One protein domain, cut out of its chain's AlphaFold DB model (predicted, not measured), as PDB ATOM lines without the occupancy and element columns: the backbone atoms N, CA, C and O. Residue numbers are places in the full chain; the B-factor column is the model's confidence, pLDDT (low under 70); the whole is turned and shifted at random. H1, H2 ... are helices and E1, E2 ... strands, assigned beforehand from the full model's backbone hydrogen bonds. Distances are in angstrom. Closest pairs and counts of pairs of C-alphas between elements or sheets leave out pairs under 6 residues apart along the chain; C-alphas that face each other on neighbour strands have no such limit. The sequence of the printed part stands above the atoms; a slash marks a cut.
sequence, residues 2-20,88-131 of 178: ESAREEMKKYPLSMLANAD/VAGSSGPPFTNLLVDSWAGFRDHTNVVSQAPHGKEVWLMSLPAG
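What this domain is: This is residues 2 to 20 and 88 to 131 of the 178 residues of an uncharacterized protein of Nippostrongylus brasiliensis (UniProt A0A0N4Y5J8). A small wall of three parallel strands, E1, E2 and E3, makes the middle of the width, with the short helix H2 packed over one face at the E3 side, while the first helix H1 lies off towards one end and only grazes the sheet. E2, H2 and E3 form one strand-helix-strand unit, and short links join H1 to E1, E2 to H2 and H2 to E3, while the link from E1 to E2 runs across the cut. The printed part has 63 residues with two named helices and three named strands, in the order H1, E1, E2, H2, E3; the sheet's order is E1, E2, E3, all parallel. The class is mixed, helices and strands, with under half of the residues in named elements. The whole is compact, with a radius of gyration of the C-alphas of 11.8 A, and the C-alphas span 33 by 27 by 16 A.

Where its parts are: In the sheet, E2 is residues 96 to 101, 16.0 A from first to last C-alpha, and E3 is residues 122 to 127, 16.3 A, ending at C-alpha 127 (11.504, -0.052, -6.974). E1 is residues 16 to 18, three residues, from C-alpha 16 at (2.818, 6.372, -0.130). H2 is residues 110 to 115, 8.5 A. H1 is residues 2 to 8, 10.0 A, beginning at C-alpha 2 (12.165, -8.213, 5.991).

How they stand to each other: E2 is the inner strand, and E1 and E3 are the edge strands. E2 and E3 are parallel at 22 degrees; C-alphas 98 and 124 face each other at 4.7 A, and N 99 and O 124 are within hydrogen-bond range at 2.8 A. E1 and E2 are parallel at 34 degrees, with N 17 and O 98 within range at 2.9 A. H2 is on the sheet at a height of 8.9 A, over E3, and runs along the strands, at 19 degrees to E3 on the local plane. The closest C-alphas of H2 and E3 are those of Val 114 and Val 123, 6.1 A apart. E2, H2 and E3 are a strand-helix-strand unit, two parallel neighbour strands with a helix between, and its crossover is right-handed. H1 is only just on the sheet, with 5 pairs of C-alphas within 10 A, and only grazes it with residues 4 to 8. H1 and H2 are apart. In H1 and H2 every O i to N i+4 pair is within hydrogen-bond range.

The domain as a whole: The two C-alphas farthest apart are those of Glu 2 and His 119, at 34.2 A. Residues 21 to 87 are not printed, and C-alphas 20 and 88 stand 10.9 A apart across this cut, which lies in the link from E1 to E2. The links H1 to E1, E2 to H2 and H2 to E3 are short. The mean pLDDT of the printed part is 76.1; 19 residues are under 70, among them 13 to 20 and 88 to 91.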
ATOM      1  N   GLU A   2      12.345  -9.017   4.761       63.09
ATOM      2  CA  GLU A   2      12.165  -8.213   5.991       63.09
ATOM      3  C   GLU A   2      12.640  -6.757   5.860       63.09
ATOM      4  O   GLU A   2      11.889  -5.854   6.199       63.09
ATOM      5  N   SER A   3      13.832  -6.515   5.300       67.06
ATOM      6  CA  SER A   3      14.414  -5.162   5.210       67.06
ATOM      7  C   SER A   3      13.503  -4.142   4.515       67.06
ATOM      8  O   SER A   3      13.299  -3.054   5.037       67.06
ATOM      9  N   ALA A   4      12.903  -4.505   3.377       56.59
ATOM     10  CA  ALA A   4      12.018  -3.607   2.631       56.59
ATOM     11  C   ALA A   4      10.686  -3.375   3.365       56.59
ATOM     12  O   ALA A   4      10.120  -2.288   3.317       56.59
ATOM     13  N   ARG A   5      10.192  -4.387   4.093       61.66
ATOM     14  CA  ARG A   5       8.992  -4.247   4.931       61.66
ATOM     15  C   ARG A   5       9.232  -3.326   6.124       61.66
ATOM     16  O   ARG A   5       8.357  -2.525   6.433       61.66
ATOM     17  N   GLU A   6      10.384  -3.433   6.782       74.25
ATOM     18  CA  GLU A   6      10.744  -2.549   7.897       74.25
ATOM     19  C   GLU A   6      10.977  -1.108   7.430       74.25
ATOM     20  O   GLU A   6      10.541  -0.167   8.089       74.25
ATOM     21  N   GLU A   7      11.567  -0.920   6.251       69.81
ATOM     22  CA  GLU A   7      11.733   0.403   5.647       69.81
ATOM     23  C   GLU A   7      10.381   1.058   5.310       69.81
ATOM     24  O   GLU A   7      10.157   2.224   5.634       69.81
ATOM     25  N   MET A   8       9.423   0.293   4.770       62.56
ATOM     26  CA  MET A   8       8.069   0.789   4.487       62.56
ATOM     27  C   MET A   8       7.284   1.184   5.749       62.56
ATOM     28  O   MET A   8       6.442   2.075   5.675       62.56
ATOM     29  N   LYS A   9       7.562   0.579   6.916       75.12
ATOM     30  CA  LYS A   9       6.923   0.958   8.194       75.12
ATOM     31  C   LYS A   9       7.364   2.333   8.706       75.12
ATOM     32  O   LYS A   9       6.693   2.893   9.570       75.12
ATOM     33  N   LYS A  10       8.477   2.872   8.200       78.44
ATOM     34  CA  LYS A  10       9.034   4.162   8.631       78.44
ATOM     35  C   LYS A  10       8.215   5.361   8.143       78.44
ATOM     36  O   LYS A  10       8.305   6.434   8.735       78.44
ATOM     37  N   TYR A  11       7.423   5.191   7.084       70.69
ATOM     38  CA  TYR A  11       6.691   6.279   6.437       70.69
ATOM     39  C   TYR A  11       5.176   6.143   6.658       70.69
ATOM     40  O   TYR A  11       4.632   5.046   6.511       70.69
ATOM     41  N   PRO A  12       4.461   7.234   6.992       71.31
ATOM     42  CA  PRO A  12       3.010   7.193   7.126       71.31
ATOM     43  C   PRO A  12       2.343   6.896   5.773       71.31
ATOM     44  O   PRO A  12       2.777   7.379   4.729       71.31
ATOM     45  N   LEU A  13       1.248   6.125   5.799       63.88
ATOM     46  CA  LEU A  13       0.531   5.669   4.594       63.88
ATOM     47  C   LEU A  13       0.049   6.813   3.689       63.88
ATOM     48  O   LEU A  13      -0.081   6.617   2.487       63.88
ATOM     49  N   SER A  14      -0.180   8.006   4.242       60.47
ATOM     50  CA  SER A  14      -0.562   9.208   3.489       60.47
ATOM     51  C   SER A  14       0.525   9.721   2.540       60.47
ATOM     52  O   SER A  14       0.228  10.528   1.665       60.47
ATOM     53  N   MET A  15       1.770   9.270   2.709       62.97
ATOM     54  CA  MET A  15       2.915   9.656   1.885       62.97
ATOM     55  C   MET A  15       3.295   8.581   0.863       62.97
ATOM     56  O   MET A  15       4.279   8.754   0.152       62.97
ATOM     57  N   LEU A  16       2.557   7.467   0.801       62.38
ATOM     58  CA  LEU A  16       2.818   6.372  -0.130       62.38
ATOM     59  C   LEU A  16       1.853   6.450  -1.314       62.38
ATOM     60  O   LEU A  16       0.644   6.282  -1.157       62.38
ATOM     61  N   ALA A  17       2.405   6.658  -2.504       64.25
ATOM     62  CA  ALA A  17       1.690   6.516  -3.765       64.25
ATOM     63  C   ALA A  17       2.122   5.208  -4.442       64.25
ATOM     64  O   ALA A  17       3.304   4.863  -4.451       64.25
ATOM     65  N   ASN A  18       1.163   4.477  -5.012       62.28
ATOM     66  CA  ASN A  18       1.434   3.279  -5.805       62.28
ATOM     67  C   ASN A  18       1.140   3.587  -7.271       62.28
ATOM     68  O   ASN A  18       0.036   4.031  -7.591       62.28
ATOM     69  N   ALA A  19       2.091   3.293  -8.150       57.50
ATOM     70  CA  ALA A  19       1.824   3.186  -9.577       57.50
ATOM     71  C   ALA A  19       1.675   1.703  -9.927       57.50
ATOM     72  O   ALA A  19       2.518   0.885  -9.561       57.50
ATOM     73  N   ASP A  20       0.590   1.344 -10.605       57.19
ATOM     74  CA  ASP A  20       0.423   0.019 -11.190       57.19
ATOM     75  C   ASP A  20       0.157   0.119 -12.699       57.19
ATOM     76  O   ASP A  20      -0.093   1.189 -13.259       57.19
ATOM     77  N   VAL A  88       0.653  11.120 -10.142       53.25
ATOM     78  CA  VAL A  88       1.612  10.614  -9.146       53.25
ATOM     79  C   VAL A  88       1.666  11.509  -7.905       53.25
ATOM     80  O   VAL A  88       1.827  11.011  -6.795       53.25
ATOM     81  N   ALA A  89       1.480  12.818  -8.077       57.59
ATOM     82  CA  ALA A  89       1.418  13.780  -6.986       57.59
ATOM     83  C   ALA A  89       0.595  14.995  -7.436       57.59
ATOM     84  O   ALA A  89       1.143  15.973  -7.924       57.59
ATOM     85  N   GLY A  90      -0.732  14.959  -7.303       62.22
ATOM     86  CA  GLY A  90      -1.562  16.131  -7.624       62.22
ATOM     87  C   GLY A  90      -1.102  17.376  -6.849       62.22
ATOM     88  O   GLY A  90      -0.482  17.251  -5.790       62.22
ATOM     89  N   SER A  91      -1.404  18.585  -7.335       65.75
ATOM     90  CA  SER A  91      -0.988  19.852  -6.696       65.75
ATOM     91  C   SER A  91      -1.396  19.949  -5.215       65.75
ATOM     92  O   SER A  91      -0.646  20.493  -4.408       65.75
ATOM     93  N   SER A  92      -2.492  19.295  -4.822       72.75
ATOM     94  CA  SER A  92      -3.000  19.197  -3.445       72.75
ATOM     95  C   SER A  92      -2.364  18.104  -2.567       72.75
ATOM     96  O   SER A  92      -2.619  18.065  -1.367       72.75
ATOM     97  N   GLY A  93      -1.549  17.206  -3.131       68.94
ATOM     98  CA  GLY A  93      -0.871  16.137  -2.384       68.94
ATOM     99  C   GLY A  93       0.202  16.632  -1.394       68.94
ATOM    100  O   GLY A  93       0.562  17.811  -1.407       68.94
ATOM    101  N   PRO A  94       0.773  15.749  -0.560       80.25
ATOM    102  CA  PRO A  94       1.847  16.120   0.359       80.25
ATOM    103  C   PRO A  94       3.097  16.633  -0.388       80.25
ATOM    104  O   PRO A  94       3.323  16.253  -1.539       80.25
ATOM    105  N   PRO A  95       3.920  17.496   0.245       82.75
ATOM    106  CA  PRO A  95       5.125  18.058  -0.373       82.75
ATOM    107  C   PRO A  95       6.196  16.997  -0.661       82.75
ATOM    108  O   PRO A  95       6.982  17.162  -1.586       82.75
ATOM    109  N   PHE A  96       6.187  15.894   0.092       85.56
ATOM    110  CA  PHE A  96       7.039  14.731  -0.123       85.56
ATOM    111  C   PHE A  96       6.171  13.494  -0.351       85.56
ATOM    112  O   PHE A  96       5.247  13.235   0.424       85.56
ATOM    113  N   THR A  97       6.467  12.730  -1.400       86.94
ATOM    114  CA  THR A  97       5.748  11.497  -1.744       86.94
ATOM    115  C   THR A  97       6.737  10.375  -2.042       86.94
ATOM    116  O   THR A  97       7.592  10.503  -2.913       86.94
ATOM    117  N   ASN A  98       6.586   9.245  -1.359       86.62
ATOM    118  CA  ASN A  98       7.264   8.004  -1.706       86.62
ATOM    119  C   ASN A  98       6.443   7.271  -2.772       86.62
ATOM    120  O   ASN A  98       5.336   6.805  -2.495       86.62
ATOM    121  N   LEU A  99       6.988   7.153  -3.978       87.19
ATOM    122  CA  LEU A  99       6.399   6.384  -5.062       87.19
ATOM    123  C   LEU A  99       6.968   4.965  -5.064       87.19
ATOM    124  O   LEU A  99       8.149   4.760  -5.344       87.19
ATOM    125  N   LEU A 100       6.115   3.984  -4.786       87.19
ATOM    126  CA  LEU A 100       6.458   2.573  -4.911       87.19
ATOM    127  C   LEU A 100       6.090   2.095  -6.323       87.19
ATOM    128  O   LEU A 100       4.920   2.158  -6.714       87.19
ATOM    129  N   VAL A 101       7.081   1.625  -7.080       86.38
ATOM    130  CA  VAL A 101       6.903   1.117  -8.449       86.38
ATOM    131  C   VAL A 101       7.276  -0.358  -8.543       86.38
ATOM    132  O   VAL A 101       8.086  -0.876  -7.766       86.38
ATOM    133  N   ASP A 102       6.675  -1.054  -9.504       84.62
ATOM    134  CA  ASP A 102       7.064  -2.418  -9.831       84.62
ATOM    135  C   ASP A 102       8.403  -2.449 -10.594       84.62
ATOM    136  O   ASP A 102       8.924  -1.436 -11.063       84.62
ATOM    137  N   SER A 103       8.999  -3.635 -10.724       82.25
ATOM    138  CA  SER A 103      10.271  -3.817 -11.441       82.25
ATOM    139  C   SER A 103      10.122  -3.741 -12.971       82.25
ATOM    140  O   SER A 103      10.912  -4.356 -13.702       82.25
ATOM    141  N   TRP A 104       9.069  -3.099 -13.480       80.00
ATOM    142  CA  TRP A 104       8.777  -3.061 -14.905       80.00
ATOM    143  C   TRP A 104       9.778  -2.181 -15.656       80.00
ATOM    144  O   TRP A 104      10.323  -1.211 -15.132       80.00
ATOM    145  N   ALA A 105      10.033  -2.520 -16.924       78.88
ATOM    146  CA  ALA A 105      11.030  -1.828 -17.738       78.88
ATOM    147  C   ALA A 105      10.719  -0.331 -17.911       78.88
ATOM    148  O   ALA A 105      11.650   0.467 -17.981       78.88
ATOM    149  N   GLY A 106       9.435   0.046 -17.917       78.44
ATOM    150  CA  GLY A 106       9.001   1.441 -18.024       78.44
ATOM    151  C   GLY A 106       9.360   2.309 -16.815       78.44
ATOM    152  O   GLY A 106       9.482   3.517 -16.973       78.44
ATOM    153  N   PHE A 107       9.598   1.711 -15.643       78.62
ATOM    154  CA  PHE A 107      10.002   2.433 -14.431       78.62
ATOM    155  C   PHE A 107      11.491   2.295 -14.106       78.62
ATOM    156  O   PHE A 107      11.927   2.770 -13.064       78.62
ATOM    157  N   ARG A 108      12.297   1.677 -14.981       78.75
ATOM    158  CA  ARG A 108      13.752   1.568 -14.763       78.75
ATOM    159  C   ARG A 108      14.460   2.917 -14.809       78.75
ATOM    160  O   ARG A 108      15.477   3.091 -14.145       78.75
ATOM    161  N   ASP A 109      13.936   3.857 -15.590       83.19
ATOM    162  CA  ASP A 109      14.477   5.208 -15.661       83.19
ATOM    163  C   ASP A 109      13.888   6.081 -14.546       83.19
ATOM    164  O   ASP A 109      12.924   6.827 -14.734       83.19
ATOM    165  N   HIS A 110      14.488   5.975 -13.360       83.44
ATOM    166  CA  HIS A 110      14.077   6.757 -12.194       83.44
ATOM    167  C   HIS A 110      14.217   8.265 -12.450       83.44
ATOM    168  O   HIS A 110      13.434   9.053 -11.924       83.44
ATOM    169  N   THR A 111      15.193   8.677 -13.268       82.94
ATOM    170  CA  THR A 111      15.464  10.096 -13.527       82.94
ATOM    171  C   THR A 111      14.338  10.741 -14.319       82.94
ATOM    172  O   THR A 111      13.877  11.823 -13.959       82.94
ATOM    173  N   ASN A 112      13.818  10.039 -15.324       82.38
ATOM    174  CA  ASN A 112      12.678  10.504 -16.099       82.38
ATOM    175  C   ASN A 112      11.417  10.604 -15.230       82.38
ATOM    176  O   ASN A 112      10.754  11.638 -15.235       82.38
ATOM    177  N   VAL A 113      11.133   9.597 -14.398       80.19
ATOM    178  CA  VAL A 113       9.948   9.621 -13.521       80.19
ATOM    179  C   VAL A 113      10.020  10.760 -12.499       80.19
ATOM    180  O   VAL A 113       9.044  11.489 -12.329       80.19
ATOM    181  N   VAL A 114      11.173  10.966 -11.856       83.12
ATOM    182  CA  VAL A 114      11.354  12.047 -10.871       83.12
ATOM    183  C   VAL A 114      11.345  13.426 -11.540       83.12
ATOM    184  O   VAL A 114      10.786  14.364 -10.979       83.12
ATOM    185  N   SER A 115      11.872  13.560 -12.764       82.75
ATOM    186  CA  SER A 115      11.831  14.828 -13.518       82.75
ATOM    187  C   SER A 115      10.410  15.297 -13.846       82.75
ATOM    188  O   SER A 115      10.175  16.481 -14.087       82.75
ATOM    189  N   GLN A 116       9.449  14.371 -13.819       81.69
ATOM    190  CA  GLN A 116       8.036  14.656 -14.027       81.69
ATOM    191  C   GLN A 116       7.294  14.985 -12.727       81.69
ATOM    192  O   GLN A 116       6.077  15.169 -12.752       81.69
ATOM    193  N   ALA A 117       7.986  15.110 -11.592       80.62
ATOM    194  CA  ALA A 117       7.363  15.603 -10.374       80.62
ATOM    195  C   ALA A 117       6.810  17.038 -10.578       80.62
ATOM    196  O   ALA A 117       7.414  17.862 -11.280       80.62
ATOM    197  N   PRO A 118       5.643  17.364  -9.997       81.06
ATOM    198  CA  PRO A 118       5.122  18.725 -10.004       81.06
ATOM    199  C   PRO A 118       6.059  19.690  -9.277       81.06
ATOM    200  O   PRO A 118       6.798  19.313  -8.368       81.06
ATOM    201  N   HIS A 119       5.998  20.963  -9.663       80.19
ATOM    202  CA  HIS A 119       6.857  21.987  -9.078       80.19
ATOM    203  C   HIS A 119       6.608  22.126  -7.568       80.19
ATOM    204  O   HIS A 119       5.462  22.119  -7.118       80.19
ATOM    205  N   GLY A 120       7.686  22.243  -6.788       83.31
ATOM    206  CA  GLY A 120       7.611  22.336  -5.328       83.31
ATOM    207  C   GLY A 120       7.295  21.017  -4.611       83.31
ATOM    208  O   GLY A 120       7.001  21.052  -3.418       83.31
ATOM    209  N   LYS A 121       7.347  19.872  -5.309       82.38
ATOM    210  CA  LYS A 121       7.163  18.547  -4.706       82.38
ATOM    211  C   LYS A 121       8.368  17.654  -4.906       82.38
ATOM    212  O   LYS A 121       8.975  17.627  -5.972       82.38
ATOM    213  N   GLU A 122       8.665  16.887  -3.871       86.50
ATOM    214  CA  GLU A 122       9.723  15.895  -3.862       86.50
ATOM    215  C   GLU A 122       9.108  14.499  -3.976       86.50
ATOM    216  O   GLU A 122       8.211  14.126  -3.213       86.50
ATOM    217  N   VAL A 123       9.574  13.729  -4.960       87.38
ATOM    218  CA  VAL A 123       9.139  12.349  -5.183       87.38
ATOM    219  C   VAL A 123      10.334  11.429  -4.997       87.38
ATOM    220  O   VAL A 123      11.301  11.497  -5.753       87.38
ATOM    221  N   TRP A 124      10.248  10.548  -4.007       87.00
ATOM    222  CA  TRP A 124      11.239   9.509  -3.764       87.00
ATOM    223  C   TRP A 124      10.754   8.188  -4.347       87.00
ATOM    224  O   TRP A 124       9.702   7.681  -3.965       87.00
ATOM    225  N   LEU A 125      11.513   7.623  -5.279       87.00
ATOM    226  CA  LEU A 125      11.103   6.430  -6.007       87.00
ATOM    227  C   LEU A 125      11.748   5.175  -5.410       87.00
ATOM    228  O   LEU A 125      12.970   5.077  -5.301       87.00
ATOM    229  N   MET A 126      10.915   4.201  -5.046       87.75
ATOM    230  CA  MET A 126      11.322   2.890  -4.548       87.75
ATOM    231  C   MET A 126      10.841   1.796  -5.497       87.75
ATOM    232  O   MET A 126       9.640   1.594  -5.675       87.75
ATOM    233  N   SER A 127      11.790   1.055  -6.061       87.12
ATOM    234  CA  SER A 127      11.504  -0.052  -6.974       87.12
ATOM    235  C   SER A 127      11.443  -1.370  -6.217       87.12
ATOM    236  O   SER A 127      12.393  -1.763  -5.535       87.12
ATOM    237  N   LEU A 128      10.322  -2.075  -6.345       86.12
ATOM    238  CA  LEU A 128      10.182  -3.413  -5.788       86.12
ATOM    239  C   LEU A 128      11.062  -4.408  -6.558       86.12
ATOM    240  O   LEU A 128      11.190  -4.305  -7.780       86.12
ATOM    241  N   PRO A 129      11.645  -5.413  -5.883       84.69
ATOM    242  CA  PRO A 129      12.348  -6.478  -6.578       84.69
ATOM    243  C   PRO A 129      11.371  -7.304  -7.423       84.69
ATOM    244  O   PRO A 129      10.203  -7.490  -7.067       84.69
ATOM    245  N   ALA A 130      11.866  -7.833  -8.543       84.00
ATOM    246  CA  ALA A 130      11.064  -8.659  -9.438       84.00
ATOM    247  C   ALA A 130      10.436  -9.845  -8.689       84.00
ATOM    248  O   ALA A 130      11.093 -10.525  -7.901       84.00
ATOM    249  N   GLY A 131       9.143 -10.076  -8.926       82.75
ATOM    250  CA  GLY A 131       8.373 -11.132  -8.264       82.75
ATOM    251  C   GLY A 131       7.875 -10.795  -6.852       82.75
ATOM    252  O   GLY A 131       7.109 -11.575  -6.294       82.75
TER     253      GLY A 131